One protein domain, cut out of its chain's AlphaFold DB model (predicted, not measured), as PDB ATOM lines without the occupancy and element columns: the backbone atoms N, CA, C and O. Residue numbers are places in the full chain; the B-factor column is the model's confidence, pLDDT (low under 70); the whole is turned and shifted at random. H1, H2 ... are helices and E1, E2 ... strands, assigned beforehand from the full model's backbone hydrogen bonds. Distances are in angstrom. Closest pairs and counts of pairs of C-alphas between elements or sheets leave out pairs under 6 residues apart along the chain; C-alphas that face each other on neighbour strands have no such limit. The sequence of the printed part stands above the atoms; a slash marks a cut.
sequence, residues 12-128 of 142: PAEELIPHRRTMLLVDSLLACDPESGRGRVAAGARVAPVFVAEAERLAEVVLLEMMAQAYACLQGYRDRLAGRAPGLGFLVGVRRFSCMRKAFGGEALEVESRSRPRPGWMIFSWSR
ATOM      1  N   PRO A  12     175.033 125.933 192.304       92.38
ATOM      2  CA  PRO A  12     174.386 125.911 193.613       92.38
ATOM      3  C   PRO A  12     174.467 127.261 194.330       92.38
ATOM      4  O   PRO A  12     175.524 127.889 194.393       92.38
ATOM      5  N   ALA A  13     173.356 127.708 194.920       92.19
ATOM      6  CA  ALA A  13     173.321 128.993 195.613       92.19
ATOM      7  C   ALA A  13     174.303 129.058 196.797       92.19
ATOM      8  O   ALA A  13     174.902 130.104 197.041       92.19
ATOM      9  N   GLU A  14     174.534 127.935 197.482       92.69
ATOM     10  CA  GLU A  14     175.479 127.800 198.604       92.69
ATOM     11  C   GLU A  14     176.910 128.224 198.245       92.69
ATOM     12  O   GLU A  14     177.642 128.743 199.093       92.69
ATOM     13  N   GLU A  15     177.301 128.056 196.981       91.75
ATOM     14  CA  GLU A  15     178.607 128.482 196.481       91.75
ATOM     15  C   GLU A  15     178.662 129.992 196.214       91.75
ATOM     16  O   GLU A  15     179.737 130.591 196.208       91.75
ATOM     17  N   LEU A  16     177.517 130.636 196.008       91.75
ATOM     18  CA  LEU A  16     177.438 132.012 195.525       91.75
ATOM     19  C   LEU A  16     177.131 133.024 196.624       91.75
ATOM     20  O   LEU A  16     177.559 134.168 196.513       91.75
ATOM     21  N   ILE A  17     176.392 132.636 197.664       93.12
ATOM     22  CA  ILE A  17     175.912 133.550 198.710       93.12
ATOM     23  C   ILE A  17     176.233 133.008 200.104       93.12
ATOM     24  O   ILE A  17     176.432 131.805 200.242       93.12
ATOM     25  N   PRO A  18     176.267 133.850 201.156       92.31
ATOM     26  CA  PRO A  18     176.597 133.408 202.515       92.31
ATOM     27  C   PRO A  18     175.440 132.716 203.260       92.31
ATOM     28  O   PRO A  18     175.674 132.121 204.306       92.31
ATOM     29  N   HIS A  19     174.203 132.774 202.752       92.12
ATOM     30  CA  HIS A  19     173.016 132.186 203.390       92.12
ATOM     31  C   HIS A  19     173.129 130.662 203.526       92.12
ATOM     32  O   HIS A  19     173.587 129.983 202.607       92.12
ATOM     33  N   ARG A  20     172.713 130.103 204.667       90.75
ATOM     34  CA  ARG A  20     172.840 128.667 204.978       90.75
ATOM     35  C   ARG A  20     171.595 128.127 205.674       90.75
ATOM     36  O   ARG A  20     170.857 128.879 206.312       90.75
ATOM     37  N   ARG A  21     171.446 126.797 205.638       88.25
ATOM     38  CA  ARG A  21     170.386 126.044 206.331       88.25
ATOM     39  C   ARG A  21     169.003 126.607 205.989       88.25
ATOM     40  O   ARG A  21     168.740 126.898 204.830       88.25
ATOM     41  N   THR A  22     168.141 126.785 206.984       87.12
ATOM     42  CA  THR A  22     166.775 127.292 206.826       87.12
ATOM     43  C   THR A  22     166.715 128.687 206.204       87.12
ATOM     44  O   THR A  22     165.718 129.011 205.577       87.12
ATOM     45  N   MET A  23     167.773 129.495 206.321       89.81
ATOM     46  CA  MET A  23     167.831 130.836 205.729       89.81
ATOM     47  C   MET A  23     168.300 130.836 204.274       89.81
ATOM     48  O   MET A  23     168.361 131.902 203.674       89.81
ATOM     49  N   LEU A  24     168.644 129.686 203.692       91.38
ATOM     50  CA  LEU A  24     168.895 129.577 202.260       91.38
ATOM     51  C   LEU A  24     167.594 129.208 201.543       91.38
ATOM     52  O   LEU A  24     167.163 128.059 201.573       91.38
ATOM     53  N   LEU A  25     166.975 130.196 200.901       88.88
ATOM     54  CA  LEU A  25     165.646 130.056 200.298       88.88
ATOM     55  C   LEU A  25     165.687 129.829 198.783       88.88
ATOM     56  O   LEU A  25     164.659 129.558 198.161       88.88
ATOM     57  N   VAL A  26     166.868 129.956 198.183       89.06
ATOM     58  CA  VAL A  26     167.120 129.747 196.757       89.06
ATOM     59  C   VAL A  26     168.036 128.545 196.549       89.06
ATOM     60  O   VAL A  26     168.956 128.310 197.327       89.06
ATOM     61  N   ASP A  27     167.796 127.784 195.486       89.12
ATOM     62  CA  ASP A  27     168.437 126.490 195.257       89.12
ATOM     63  C   ASP A  27     169.671 126.626 194.355       89.12
ATOM     64  O   ASP A  27     170.768 126.165 194.681       89.12
ATOM     65  N   SER A  28     169.512 127.238 193.178       89.75
ATOM     66  CA  SER A  28     170.579 127.310 192.173       89.75
ATOM     67  C   SER A  28     170.383 128.448 191.182       89.75
ATOM     68  O   SER A  28     169.273 128.717 190.723       89.75
ATOM     69  N   LEU A  29     171.486 129.067 190.776       89.81
ATOM     70  CA  LEU A  29     171.534 129.980 189.644       89.81
ATOM     71  C   LEU A  29     171.480 129.172 188.342       89.81
ATOM     72  O   LEU A  29     172.384 128.398 188.058       89.81
ATOM     73  N   LEU A  30     170.430 129.360 187.547       86.69
ATOM     74  CA  LEU A  30     170.179 128.644 186.291       86.69
ATOM     75  C   LEU A  30     170.731 129.379 185.065       86.69
ATOM     76  O   LEU A  30     171.143 128.761 184.090       86.69
ATOM     77  N   ALA A  31     170.680 130.710 185.084       84.06
ATOM     78  CA  ALA A  31     171.138 131.563 183.994       84.06
ATOM     79  C   ALA A  31     171.635 132.894 184.555       84.06
ATOM     80  O   ALA A  31     171.042 133.423 185.491       84.06
ATOM     81  N   CYS A  32     172.674 133.461 183.954       81.88
ATOM     82  CA  CYS A  32     173.160 134.793 184.284       81.88
ATOM     83  C   CYS A  32     173.661 135.476 183.014       81.88
ATOM     84  O   CYS A  32     174.471 134.913 182.283       81.88
ATOM     85  N   ASP A  33     173.193 136.695 182.787       78.56
ATOM     86  CA  ASP A  33     173.696 137.640 181.803       78.56
ATOM     87  C   ASP A  33     174.432 138.767 182.559       78.56
ATOM     88  O   ASP A  33     173.797 139.644 183.161       78.56
ATOM     89  N   PRO A  34     175.779 138.733 182.573       67.88
ATOM     90  CA  PRO A  34     176.589 139.726 183.266       67.88
ATOM     91  C   PRO A  34     176.475 141.144 182.693       67.88
ATOM     92  O   PRO A  34     176.752 142.102 183.414       67.88
ATOM     93  N   GLU A  35     176.072 141.328 181.439       68.56
ATOM     94  CA  GLU A  35     175.978 142.671 180.856       68.56
ATOM     95  C   GLU A  35     174.687 143.357 181.285       68.56
ATOM     96  O   GLU A  35     174.695 144.504 181.733       68.56
ATOM     97  N   SER A  36     173.567 142.635 181.223       68.56
ATOM     98  CA  SER A  36     172.265 143.197 181.587       68.56
ATOM     99  C   SER A  36     171.939 143.109 183.084       68.56
ATOM    100  O   SER A  36     170.937 143.679 183.529       68.56
ATOM    101  N   GLY A  37     172.762 142.397 183.868       66.88
ATOM    102  CA  GLY A  37     172.520 142.145 185.294       66.88
ATOM    103  C   GLY A  37     171.306 141.247 185.532       66.88
ATOM    104  O   GLY A  37     170.721 141.259 186.615       66.88
ATOM    105  N   ARG A  38     170.901 140.508 184.497       75.38
ATOM    106  CA  ARG A  38     169.725 139.653 184.504       75.38
ATOM    107  C   ARG A  38     170.132 138.217 184.780       75.38
ATOM    108  O   ARG A  38     171.182 137.762 184.346       75.38
ATOM    109  N   GLY A  39     169.267 137.456 185.429       75.31
ATOM    110  CA  GLY A  39     169.427 136.011 185.440       75.31
ATOM    111  C   GLY A  39     168.216 135.289 185.976       75.31
ATOM    112  O   GLY A  39     167.119 135.847 185.991       75.31
ATOM    113  N   ARG A  40     168.422 134.022 186.320       79.56
ATOM    114  CA  ARG A  40     167.384 133.096 186.751       79.56
ATOM    115  C   ARG A  40     167.887 132.253 187.883       79.56
ATOM    116  O   ARG A  40     168.949 131.652 187.766       79.56
ATOM    117  N   VAL A  41     167.081 132.153 188.917       80.94
ATOM    118  CA  VAL A  41     167.396 131.379 190.105       80.94
ATOM    119  C   VAL A  41     166.222 130.464 190.375       80.94
ATOM    120  O   VAL A  41     165.109 130.970 190.467       80.94
ATOM    121  N   ALA A  42     166.487 129.160 190.456       81.31
ATOM    122  CA  ALA A  42     165.563 128.185 191.013       81.31
ATOM    123  C   ALA A  42     165.470 128.412 192.518       81.31
ATOM    124  O   ALA A  42     166.485 128.638 193.178       81.31
ATOM    125  N   ALA A  43     164.260 128.358 193.047       77.56
ATOM    126  CA  ALA A  43     163.994 128.545 194.460       77.56
ATOM    127  C   ALA A  43     162.733 127.772 194.840       77.56
ATOM    128  O   ALA A  43     161.939 127.464 193.952       77.56
ATOM    129  N   GLY A  44     162.534 127.528 196.136       72.69
ATOM    130  CA  GLY A  44     161.311 126.927 196.667       72.69
ATOM    131  C   GLY A  44     161.440 125.464 197.089       72.69
ATOM    132  O   GLY A  44     160.706 125.055 197.986       72.69
ATOM    133  N   ALA A  45     162.381 124.688 196.535       70.69
ATOM    134  CA  ALA A  45     162.463 123.241 196.790       70.69
ATOM    135  C   ALA A  45     162.848 122.892 198.238       70.69
ATOM    136  O   ALA A  45     162.515 121.816 198.729       70.69
ATOM    137  N   ARG A  46     163.553 123.802 198.920       73.88
ATOM    138  CA  ARG A  46     164.125 123.587 200.259       73.88
ATOM    139  C   ARG A  46     163.550 124.512 201.333       73.88
ATOM    140  O   ARG A  46     164.136 124.641 202.407       73.88
ATOM    141  N   VAL A  47     162.431 125.186 201.056       78.44
ATOM    142  CA  VAL A  47     161.852 126.139 202.012       78.44
ATOM    143  C   VAL A  47     161.370 125.396 203.258       78.44
ATOM    144  O   VAL A  47     160.560 124.477 203.176       78.44
ATOM    145  N   ALA A  48     161.884 125.803 204.419       80.38
ATOM    146  CA  ALA A  48     161.527 125.186 205.687       80.38
ATOM    147  C   ALA A  48     160.048 125.445 206.048       80.38
ATOM    148  O   ALA A  48     159.545 126.537 205.769       80.38
ATOM    149  N   PRO A  49     159.370 124.510 206.747       79.00
ATOM    150  CA  PRO A  49     157.955 124.648 207.111       79.00
ATOM    151  C   PRO A  49     157.616 125.933 207.879       79.00
ATOM    152  O   PRO A  49     156.515 126.449 207.755       79.00
ATOM    153  N   VAL A  50     158.576 126.498 208.622       79.44
ATOM    154  CA  VAL A  50     158.417 127.766 209.360       79.44
ATOM    155  C   VAL A  50     158.084 128.970 208.461       79.44
ATOM    156  O   VAL A  50     157.547 129.966 208.933       79.44
ATOM    157  N   PHE A  51     158.384 128.890 207.163       81.56
ATOM    158  CA  PHE A  51     158.117 129.945 206.179       81.56
ATOM    159  C   PHE A  51     156.820 129.729 205.391       81.56
ATOM    160  O   PHE A  51     156.483 130.517 204.500       81.56
ATOM    161  N   VAL A  52     156.105 128.651 205.706       78.38
ATOM    162  CA  VAL A  52     154.866 128.249 205.060       78.38
ATOM    163  C   VAL A  52     153.700 128.660 205.958       78.38
ATOM    164  O   VAL A  52     153.557 128.189 207.081       78.38
ATOM    165  N   ALA A  53     152.884 129.583 205.463       75.75
ATOM    166  CA  ALA A  53     151.644 130.028 206.079       75.75
ATOM    167  C   ALA A  53     150.489 129.055 205.764       75.75
ATOM    168  O   ALA A  53     150.670 128.010 205.136       75.75
ATOM    169  N   GLU A  54     149.273 129.420 206.175       76.81
ATOM    170  CA  GLU A  54     148.060 128.640 205.918       76.81
ATOM    171  C   GLU A  54     147.917 128.222 204.443       76.81
ATOM    172  O   GLU A  54     148.213 128.985 203.514       76.81
ATOM    173  N   ALA A  55     147.415 127.000 204.239       76.56
ATOM    174  CA  ALA A  55     147.214 126.391 202.922       76.56
ATOM    175  C   ALA A  55     148.496 126.291 202.065       76.56
ATOM    176  O   ALA A  55     148.447 126.478 200.849       76.56
ATOM    177  N   GLU A  56     149.640 126.019 202.701       75.75
ATOM    178  CA  GLU A  56     150.948 125.785 202.061       75.75
ATOM    179  C   GLU A  56     151.546 126.993 201.324       75.75
ATOM    180  O   GLU A  56     152.417 126.878 200.452       75.75
ATOM    181  N   ARG A  57     151.081 128.193 201.671       80.94
ATOM    182  CA  ARG A  57     151.466 129.422 200.981       80.94
ATOM    183  C   ARG A  57     152.720 130.014 201.581       80.94
ATOM    184  O   ARG A  57     152.830 130.149 202.791       80.94
ATOM    185  N   LEU A  58     153.626 130.480 200.735       83.38
ATOM    186  CA  LEU A  58     154.758 131.265 201.211       83.38
ATOM    187  C   LEU A  58     154.272 132.630 201.702       83.38
ATOM    188  O   LEU A  58     153.497 133.307 201.014       83.38
ATOM    189  N   ALA A  59     154.736 133.041 202.882       84.88
ATOM    190  CA  ALA A  59     154.502 134.394 203.368       84.88
ATOM    191  C   ALA A  59     155.169 135.421 202.433       84.88
ATOM    192  O   ALA A  59     156.229 135.172 201.863       84.88
ATOM    193  N   GLU A  60     154.579 136.606 202.275       83.06
ATOM    194  CA  GLU A  60     155.084 137.605 201.317       83.06
ATOM    195  C   GLU A  60     156.512 138.066 201.636       83.06
ATOM    196  O   GLU A  60     157.315 138.275 200.730       83.06
ATOM    197  N   VAL A  61     156.863 138.143 202.923       85.44
ATOM    198  CA  VAL A  61     158.228 138.449 203.373       85.44
ATOM    199  C   VAL A  61     159.247 137.405 202.898       85.44
ATOM    200  O   VAL A  61     160.373 137.753 202.556       85.44
ATOM    201  N   VAL A  62     158.838 136.139 202.780       86.56
ATOM    202  CA  VAL A  62     159.675 135.047 202.259       86.56
ATOM    203  C   VAL A  62     159.926 135.265 200.771       86.56
ATOM    204  O   VAL A  62     161.043 135.078 200.299       86.56
ATOM    205  N   LEU A  63     158.923 135.744 200.030       83.94
ATOM    206  CA  LEU A  63     159.086 136.090 198.615       83.94
ATOM    207  C   LEU A  63     160.057 137.257 198.424       83.94
ATOM    208  O   LEU A  63     160.877 137.216 197.508       83.94
ATOM    209  N   LEU A  64     159.998 138.270 199.292       86.44
ATOM    210  CA  LEU A  64     160.955 139.380 199.280       86.44
ATOM    211  C   LEU A  64     162.383 138.897 199.554       86.44
ATOM    212  O   LEU A  64     163.305 139.281 198.834       86.44
ATOM    213  N   GLU A  65     162.560 138.015 200.534       89.25
ATOM    214  CA  GLU A  65     163.863 137.429 200.851       89.25
ATOM    215  C   GLU A  65     164.392 136.564 199.697       89.25
ATOM    216  O   GLU A  65     165.545 136.700 199.290       89.25
ATOM    217  N   MET A  66     163.544 135.745 199.068       86.50
ATOM    218  CA  MET A  66     163.914 134.975 197.873       86.50
ATOM    219  C   MET A  66     164.346 135.882 196.712       86.50
ATOM    220  O   MET A  66     165.289 135.549 195.992       86.50
ATOM    221  N   MET A  67     163.704 137.044 196.529       83.56
ATOM    222  CA  MET A  67     164.130 138.037 195.532       83.56
ATOM    223  C   MET A  67     165.508 138.624 195.864       83.56
ATOM    224  O   MET A  67     166.361 138.722 194.978       83.56
ATOM    225  N   ALA A  68     165.746 138.969 197.132       87.31
ATOM    226  CA  ALA A  68     167.033 139.481 197.595       87.31
ATOM    227  C   ALA A  68     168.156 138.446 197.409       87.31
ATOM    228  O   ALA A  68     169.200 138.758 196.830       87.31
ATOM    229  N   GLN A  69     167.923 137.192 197.807       89.56
ATOM    230  CA  GLN A  69     168.891 136.107 197.645       89.56
ATOM    231  C   GLN A  69     169.148 135.763 196.180       89.56
ATOM    232  O   GLN A  69     170.293 135.521 195.803       89.56
ATOM    233  N   ALA A  70     168.127 135.812 195.322       86.06
ATOM    234  CA  ALA A  70     168.323 135.608 193.894       86.06
ATOM    235  C   ALA A  70     169.240 136.675 193.276       86.06
ATOM    236  O   ALA A  70     170.104 136.351 192.458       86.06
ATOM    237  N   TYR A  71     169.108 137.940 193.692       85.25
ATOM    238  CA  TYR A  71     170.069 138.970 193.298       85.25
ATOM    239  C   TYR A  71     171.467 138.703 193.862       85.25
ATOM    240  O   TYR A  71     172.451 138.816 193.131       85.25
ATOM    241  N   ALA A  72     171.562 138.304 195.131       89.50
ATOM    242  CA  ALA A  72     172.838 137.947 195.734       89.50
ATOM    243  C   ALA A  72     173.524 136.798 194.971       89.50
ATOM    244  O   ALA A  72     174.733 136.861 194.774       89.50
ATOM    245  N   CYS A  73     172.788 135.805 194.450       90.06
ATOM    246  CA  CYS A  73     173.353 134.757 193.592       90.06
ATOM    247  C   CYS A  73     173.943 135.324 192.296       90.06
ATOM    248  O   CYS A  73     175.032 134.919 191.895       90.06
ATOM    249  N   LEU A  74     173.256 136.271 191.647       86.31
ATOM    250  CA  LEU A  74     173.772 136.931 190.442       86.31
ATOM    251  C   LEU A  74     175.063 137.690 190.739       86.31
ATOM    252  O   LEU A  74     176.040 137.564 190.003       86.31
ATOM    253  N   GLN A  75     175.077 138.462 191.824       86.75
ATOM    254  CA  GLN A  75     176.250 139.230 192.221       86.75
ATOM    255  C   GLN A  75     177.406 138.313 192.642       86.75
ATOM    256  O   GLN A  75     178.515 138.469 192.140       86.75
ATOM    257  N   GLY A  76     177.132 137.289 193.449       90.12
ATOM    258  CA  GLY A  76     178.108 136.282 193.860       90.12
ATOM    259  C   GLY A  76     178.724 135.537 192.679       90.12
ATOM    260  O   GLY A  76     179.935 135.335 192.644       90.12
ATOM    261  N   TYR A  77     177.932 135.209 191.654       89.31
ATOM    262  CA  TYR A  77     178.441 134.615 190.415       89.31
ATOM    263  C   TYR A  77     179.389 135.562 189.670       89.31
ATOM    264  O   TYR A  77     180.461 135.150 189.231       89.31
ATOM    265  N   ARG A  78     179.050 136.855 189.573       85.62
ATOM    266  CA  ARG A  78     179.934 137.873 188.973       85.62
ATOM    267  C   ARG A  78     181.225 138.054 189.766       85.62
ATOM    268  O   ARG A  78     182.285 138.203 189.165       85.62
ATOM    269  N   ASP A  79     181.137 138.057 191.091       88.00
ATOM    270  CA  ASP A  79     182.296 138.193 191.969       88.00
ATOM    271  C   ASP A  79     183.231 136.999 191.818       88.00
ATOM    272  O   ASP A  79     184.420 137.190 191.567       88.00
ATOM    273  N   ARG A  80     182.685 135.783 191.813       87.38
ATOM    274  CA  ARG A  80     183.445 134.556 191.560       87.38
ATOM    275  C   ARG A  80     184.088 134.541 190.174       87.38
ATOM    276  O   ARG A  80     185.265 134.203 190.069       87.38
ATOM    277  N   LEU A  81     183.371 134.961 189.125       84.88
ATOM    278  CA  LEU A  81     183.941 135.118 187.779       84.88
ATOM    279  C   LEU A  81     185.106 136.119 187.740       84.88
ATOM    280  O   LEU A  81     185.997 135.988 186.906       84.88
ATOM    281  N   ALA A  82     185.106 137.098 188.640       85.56
ATOM    282  CA  ALA A  82     186.168 138.082 188.791       85.56
ATOM    283  C   ALA A  82     187.219 137.697 189.854       85.56
ATOM    284  O   ALA A  82     188.017 138.548 190.245       85.56
ATOM    285  N   GLY A  83     187.215 136.451 190.345       87.69
ATOM    286  CA  GLY A  83     188.167 135.963 191.349       87.69
ATOM    287  C   GLY A  83     187.966 136.536 192.756       87.69
ATOM    288  O   GLY A  83     188.866 136.445 193.585       87.69
ATOM    289  N   ARG A  84     186.806 137.136 193.043       88.06
ATOM    290  CA  ARG A  84     186.447 137.678 194.359       88.06
ATOM    291  C   ARG A  84     185.600 136.686 195.156       88.06
ATOM    292  O   ARG A  84     184.820 135.911 194.598       88.06
ATOM    293  N   ALA A  85     185.734 136.740 196.477       82.19
ATOM    294  CA  ALA A  85     184.837 136.034 197.385       82.19
ATOM    295  C   ALA A  85     183.428 136.673 197.378       82.19
ATOM    296  O   ALA A  85     183.313 137.868 197.088       82.19
ATOM    297  N   PRO A  86     182.364 135.915 197.713       79.62
ATOM    298  CA  PRO A  86     181.025 136.473 197.885       79.62
ATOM    299  C   PRO A  86     181.000 137.611 198.912       79.62
ATOM    300  O   PRO A  86     181.453 137.439 200.043       79.62
ATOM    301  N   GLY A  87     180.455 138.763 198.520       79.12
ATOM    302  CA  GLY A  87     180.268 139.907 199.413       79.12
ATOM    303  C   GLY A  87     179.022 139.789 200.296       79.12
ATOM    304  O   GLY A  87     178.085 139.048 199.996       79.12
ATOM    305  N   LEU A  88     178.996 140.567 201.379       81.25
ATOM    306  CA  LEU A  88     177.784 140.798 202.166       81.25
ATOM    307  C   LEU A  88     176.908 141.850 201.476       81.25
ATOM    308  O   LEU A  88     177.405 142.868 200.996       81.25
ATOM    309  N   GLY A  89     175.600 141.607 201.448       79.88
ATOM    310  CA  GLY A  89     174.606 142.528 200.905       79.88
ATOM    311  C   GLY A  89     173.395 142.611 201.823       79.88
ATOM    312  O   GLY A  89     173.034 141.625 202.460       79.88
ATOM    313  N   PHE A  90     172.772 143.787 201.879       82.38
ATOM    314  CA  PHE A  90     171.603 144.047 202.717       82.38
ATOM    315  C   PHE A  90     170.429 144.508 201.857       82.38
ATOM    316  O   PHE A  90     170.582 145.369 200.986       82.38
ATOM    317  N   LEU A  91     169.240 143.965 202.127       84.31
ATOM    318  CA  LEU A  91     167.996 144.513 201.604       84.31
ATOM    319  C   LEU A  91     167.652 145.782 202.399       84.31
ATOM    320  O   LEU A  91     167.169 145.707 203.521       84.31
ATOM    321  N   VAL A  92     167.917 146.953 201.818       85.12
ATOM    322  CA  VAL A  92     167.738 148.258 202.493       85.12
ATOM    323  C   VAL A  92     166.365 148.896 202.266       85.12
ATOM    324  O   VAL A  92     166.039 149.911 202.874       85.12
ATOM    325  N   GLY A  93     165.551 148.329 201.376       81.75
ATOM    326  CA  GLY A  93     164.204 148.820 201.123       81.75
ATOM    327  C   GLY A  93     163.549 148.173 199.912       81.75
ATOM    328  O   GLY A  93     164.212 147.707 198.986       81.75
ATOM    329  N   VAL A  94     162.218 148.184 199.912       83.19
ATOM    330  CA  VAL A  94     161.380 147.689 198.818       83.19
ATOM    331  C   VAL A  94     160.407 148.794 198.430       83.19
ATOM    332  O   VAL A  94     159.833 149.467 199.283       83.19
ATOM    333  N   ARG A  95     160.209 149.005 197.127       81.38
ATOM    334  CA  ARG A  95     159.218 149.954 196.606       81.38
ATOM    335  C   ARG A  95     158.371 149.276 195.546       81.38
ATOM    336  O   ARG A  95     158.911 148.573 194.700       81.38
ATOM    337  N   ARG A  96     157.065 149.568 195.551       80.50
ATOM    338  CA  ARG A  96     156.093 149.068 194.558       80.50
ATOM    339  C   ARG A  96     156.119 147.540 194.421       80.50
ATOM    340  O   ARG A  96     156.181 147.014 193.313       80.50
ATOM    341  N   PHE A  97     156.096 146.838 195.552       79.69
ATOM    342  CA  PHE A  97     155.918 145.392 195.553       79.69
ATOM    343  C   PHE A  97     154.482 145.048 195.148       79.69
ATOM    344  O   PHE A  97     153.524 145.590 195.697       79.69
ATOM    345  N   SER A  98     154.344 144.155 194.173       77.00
ATOM    346  CA  SER A  98     153.061 143.614 193.737       77.00
ATOM    347  C   SER A  98     153.186 142.108 193.579       77.00
ATOM    348  O   SER A  98     153.993 141.624 192.785       77.00
ATOM    349  N   CYS A  99     152.360 141.372 194.315       74.19
ATOM    350  CA  CYS A  99     152.267 139.925 194.211       74.19
ATOM    351  C   CYS A  99     151.067 139.569 193.325       74.19
ATOM    352  O   CYS A  99     149.919 139.698 193.737       74.19
ATOM    353  N   MET A 100     151.318 139.167 192.074       75.38
ATOM    354  CA  MET A 100     150.239 138.897 191.108       75.38
ATOM    355  C   MET A 100     149.615 137.504 191.259       75.38
ATOM    356  O   MET A 100     148.575 137.224 190.669       75.38
ATOM    357  N   ARG A 101     150.252 136.617 192.031       74.31
ATOM    358  CA  ARG A 101     149.702 135.314 192.399       74.31
ATOM    359  C   ARG A 101     150.352 134.767 193.656       74.31
ATOM    360  O   ARG A 101     151.471 135.116 193.999       74.31
ATOM    361  N   LYS A 102     149.651 133.829 194.279       76.12
ATOM    362  CA  LYS A 102     150.137 133.047 195.414       76.12
ATOM    363  C   LYS A 102     151.297 132.147 194.963       76.12
ATOM    364  O   LYS A 102     151.223 131.558 193.883       76.12
ATOM    365  N   ALA A 103     152.324 132.047 195.796       74.88
ATOM    366  CA  ALA A 103     153.433 131.114 195.647       74.88
ATOM    367  C   ALA A 103     153.354 130.060 196.755       74.88
ATOM    368  O   ALA A 103     152.926 130.370 197.871       74.88
ATOM    369  N   PHE A 104     153.757 128.836 196.435       72.75
ATOM    370  CA  PHE A 104     153.656 127.690 197.336       72.75
ATOM    371  C   PHE A 104     155.040 127.097 197.609       72.75
ATOM    372  O   PHE A 104     155.950 127.231 196.787       72.75
ATOM    373  N   GLY A 105     155.204 126.457 198.769       66.75
ATOM    374  CA  GLY A 105     156.423 125.699 199.068       66.75
ATOM    375  C   GLY A 105     156.688 124.634 197.995       66.75
ATOM    376  O   GLY A 105     155.754 124.058 197.443       66.75
ATOM    377  N   GLY A 106     157.953 124.406 197.638       64.56
ATOM    378  CA  GLY A 106     158.336 123.438 196.602       64.56
ATOM    379  C   GLY A 106     158.123 123.901 195.155       64.56
ATOM    380  O   GLY A 106     158.592 123.240 194.230       64.56
ATOM    381  N   GLU A 107     157.452 125.034 194.918       64.94
ATOM    382  CA  GLU A 107     157.272 125.568 193.568       64.94
ATOM    383  C   GLU A 107     158.613 126.088 193.044       64.94
ATOM    384  O   GLU A 107     159.214 126.953 193.668       64.94
ATOM    385  N   ALA A 108     159.066 125.600 191.885       64.25
ATOM    386  CA  ALA A 108     160.246 126.145 191.223       64.25
ATOM    387  C   ALA A 108     159.959 127.573 190.754       64.25
ATOM    388  O   ALA A 108     159.086 127.800 189.910       64.25
ATOM    389  N   LEU A 109     160.691 128.533 191.307       65.25
ATOM    390  CA  LEU A 109     160.513 129.947 190.990       65.25
ATOM    391  C   LEU A 109     161.608 130.419 190.049       65.25
ATOM    392  O   LEU A 109     162.687 129.845 190.008       65.25
ATOM    393  N   GLU A 110     161.324 131.465 189.283       66.62
ATOM    394  CA  GLU A 110     162.302 132.101 188.414       66.62
ATOM    395  C   GLU A 110     162.307 133.596 188.718       66.62
ATOM    396  O   GLU A 110     161.352 134.312 188.411       66.62
ATOM    397  N   VAL A 111     163.380 134.059 189.357       65.69
ATOM    398  CA  VAL A 111     163.562 135.476 189.682       65.69
ATOM    399  C   VAL A 111     164.434 136.133 188.624       65.69
ATOM    400  O   VAL A 111     165.581 135.739 188.431       65.69
ATOM    401  N   GLU A 112     163.896 137.157 187.967       69.06
ATOM    402  CA  GLU A 112     164.653 138.043 187.083       69.06
ATOM    403  C   GLU A 112     164.969 139.347 187.816       69.06
ATOM    404  O   GLU A 112     164.043 140.057 188.196       69.06
ATOM    405  N   SER A 113     166.256 139.670 187.976       66.75
ATOM    406  CA  SER A 113     166.718 140.995 188.414       66.75
ATOM    407  C   SER A 113     167.155 141.838 187.213       66.75
ATOM    408  O   SER A 113     167.543 141.305 186.177       66.75
ATOM    409  N   ARG A 114     167.097 143.164 187.330       68.50
ATOM    410  CA  ARG A 114     167.765 144.098 186.416       68.50
ATOM    411  C   ARG A 114     168.288 145.273 187.231       68.50
ATOM    412  O   ARG A 114     167.494 145.972 187.862       68.50
ATOM    413  N   SER A 115     169.592 145.528 187.164       61.97
ATOM    414  CA  SER A 115     170.192 146.742 187.721       61.97
ATOM    415  C   SER A 115     169.807 147.957 186.878       61.97
ATOM    416  O   SER A 115     169.891 147.919 185.648       61.97
ATOM    417  N   ARG A 116     169.396 149.056 187.518       64.12
ATOM    418  CA  ARG A 116     169.299 150.362 186.846       64.12
ATOM    419  C   ARG A 116     170.593 151.173 187.009       64.12
ATOM    420  O   ARG A 116     171.337 150.920 187.947       64.12
ATOM    421  N   PRO A 117     170.838 152.184 186.148       50.34
ATOM    422  CA  PRO A 117     172.039 153.029 186.218       50.34
ATOM    423  C   PRO A 117     172.199 153.807 187.532       50.34
ATOM    424  O   PRO A 117     173.282 154.300 187.823       50.34
ATOM    425  N   ARG A 118     171.129 153.941 188.332       51.59
ATOM    426  CA  ARG A 118     171.226 154.495 189.686       51.59
ATOM    427  C   ARG A 118     171.629 153.394 190.675       51.59
ATOM    428  O   ARG A 118     170.939 152.370 190.700       51.59
ATOM    429  N   PRO A 119     172.656 153.614 191.517       51.59
ATOM    430  CA  PRO A 119     173.048 152.660 192.550       51.59
ATOM    431  C   PRO A 119     171.844 152.229 193.400       51.59
ATOM    432  O   PRO A 119     171.052 153.071 193.825       51.59
ATOM    433  N   GLY A 120     171.690 150.921 193.622       49.59
ATOM    434  CA  GLY A 120     170.735 150.366 194.590       49.59
ATOM    435  C   GLY A 120     169.305 150.091 194.101       49.59
ATOM    436  O   GLY A 120     168.477 149.685 194.908       49.59
ATOM    437  N   TRP A 121     168.984 150.267 192.811       48.59
ATOM    438  CA  TRP A 121     167.633 149.996 192.285       48.59
ATOM    439  C   TRP A 121     167.578 148.715 191.461       48.59
ATOM    440  O   TRP A 121     168.222 148.617 190.413       48.59
ATOM    441  N   MET A 122     166.732 147.776 191.889       61.38
ATOM    442  CA  MET A 122     166.477 146.516 191.187       61.38
ATOM    443  C   MET A 122     164.985 146.316 190.957       61.38
ATOM    444  O   MET A 122     164.158 146.647 191.805       61.38
ATOM    445  N   ILE A 123     164.649 145.790 189.780       62.12
ATOM    446  CA  ILE A 123     163.294 145.339 189.459       62.12
ATOM    447  C   ILE A 123     163.311 143.823 189.460       62.12
ATOM    448  O   ILE A 123     164.117 143.227 188.747       62.12
ATOM    449  N   PHE A 124     162.392 143.240 190.220       63.44
ATOM    450  CA  PHE A 124     162.181 141.807 190.270       63.44
ATOM    451  C   PHE A 124     160.895 141.448 189.537       63.44
ATOM    452  O   PHE A 124     159.861 142.090 189.729       63.44
ATOM    453  N   SER A 125     160.950 140.423 188.692       60.69
ATOM    454  CA  SER A 125     159.747 139.762 188.185       60.69
ATOM    455  C   SER A 125     159.831 138.265 188.425       60.69
ATOM    456  O   SER A 125     160.917 137.692 188.349       60.69
ATOM    457  N   TRP A 126     158.676 137.668 188.700       60.88
ATOM    458  CA  TRP A 126     158.530 136.283 189.126       60.88
ATOM    459  C   TRP A 126     157.600 135.528 188.174       60.88
ATOM    460  O   TRP A 126     156.548 136.048 187.794       60.88
ATOM    461  N   SER A 127     157.976 134.308 187.789       64.12
ATOM    462  CA  SER A 127     157.162 133.436 186.932       64.12
ATOM    463  C   SER A 127     157.436 131.953 187.178       64.12
ATOM    464  O   SER A 127     158.501 131.589 187.674       64.12
ATOM    465  N   ARG A 128     156.487 131.092 186.781       63.38
ATOM    466  CA  ARG A 128     156.692 129.637 186.752       63.38
ATOM    467  C   ARG A 128     157.610 129.231 185.598       63.38
ATOM    468  O   ARG A 128     157.598 129.871 184.539       63.38
TER     469      ARG A 128
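What this domain is: This is residues 12 to 128 of the 142 residues of an uncharacterized protein of Proteobacteria bacterium (UniProt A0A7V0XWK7). One long helix, H2, runs through the middle of the domain, and two antiparallel hairpins, E1 with E2 and E3 with E4, stand side by side as a wall along one side of it, with E2 beside E3. The long link after H2 crosses the side of the helix turned away from the strands, around residues 88 to 93, and winds back to the wall, while the small helix H1 packs on the later part of H2 and beside E1. The printed part has 117 residues, with two named helices and four named strands in the order H1, E1, E2, H2, E3, E4, and each sheet has two antiparallel strands. The class is mixed, helices and strands, though only 52 residues are in named elements, under half. The whole is compact, with a radius of gyration of the C-alphas of 13.6 A and spans of 43 by 29 by 24 A.

Where its parts are: H1 is residues 13 to 16, 5.1 A long, with C-alpha 13 at (173.321, 128.993, 195.613). E1 is residues 26 to 33, 18.1 A, and bends by 58 degrees at residue 30. E2 is residues 38 to 43, 16.0 A. H2 is residues 60 to 81, 32.0 A, from C-alpha 60 at (155.084, 137.605, 201.317). E3 is residues 110 to 115 and E4 residues 122 to 127, each 16.6 A; C-alpha 127 is at (157.162, 133.436, 186.932).

How they stand to each other: H1 touches H2, with residues 72 to 80 of H2 alone; the closest C-alphas are those of Leu 16 and Gly 76, 4.6 A. The closest C-alphas of H1 and E1 are those of Ala 13 and Ser 28, 4.7 A. In the hairpin E1 and E2, N 30 and O 40 are within hydrogen-bond range at 2.7 A. The closest C-alphas of E2 and H2 are those of Val 41 and Ala 70, 5.8 A. The C-alphas of Arg 38 in E2 and Ser 113 in E3 are the closest of these strands, 5.1 A. E1 and E3 are near each other. In the hairpin E3 and E4, N 112 and O 125 are 3.1 A apart, within hydrogen-bond range. The closest C-alphas of H2 and E3 are those of Tyr 71 and Ser 113, 6.3 A. E4 is apart from H1, E1 and E2. In H2 every O i to N i+4 pair is within hydrogen-bond range; H1 is too short for such a pair, and its one O i to N i+3 pair is within range.

The domain as a whole: The C-alphas farthest apart are those of Ala 55 and Gly 83, 43.6 A. The printed part has no cut. The links E2 to H2, 16 residues, and H2 to E3, 28 residues, are long. The mean pLDDT of the printed part is 78.5; residues 34 to 37 and 105 to 128 are under 70.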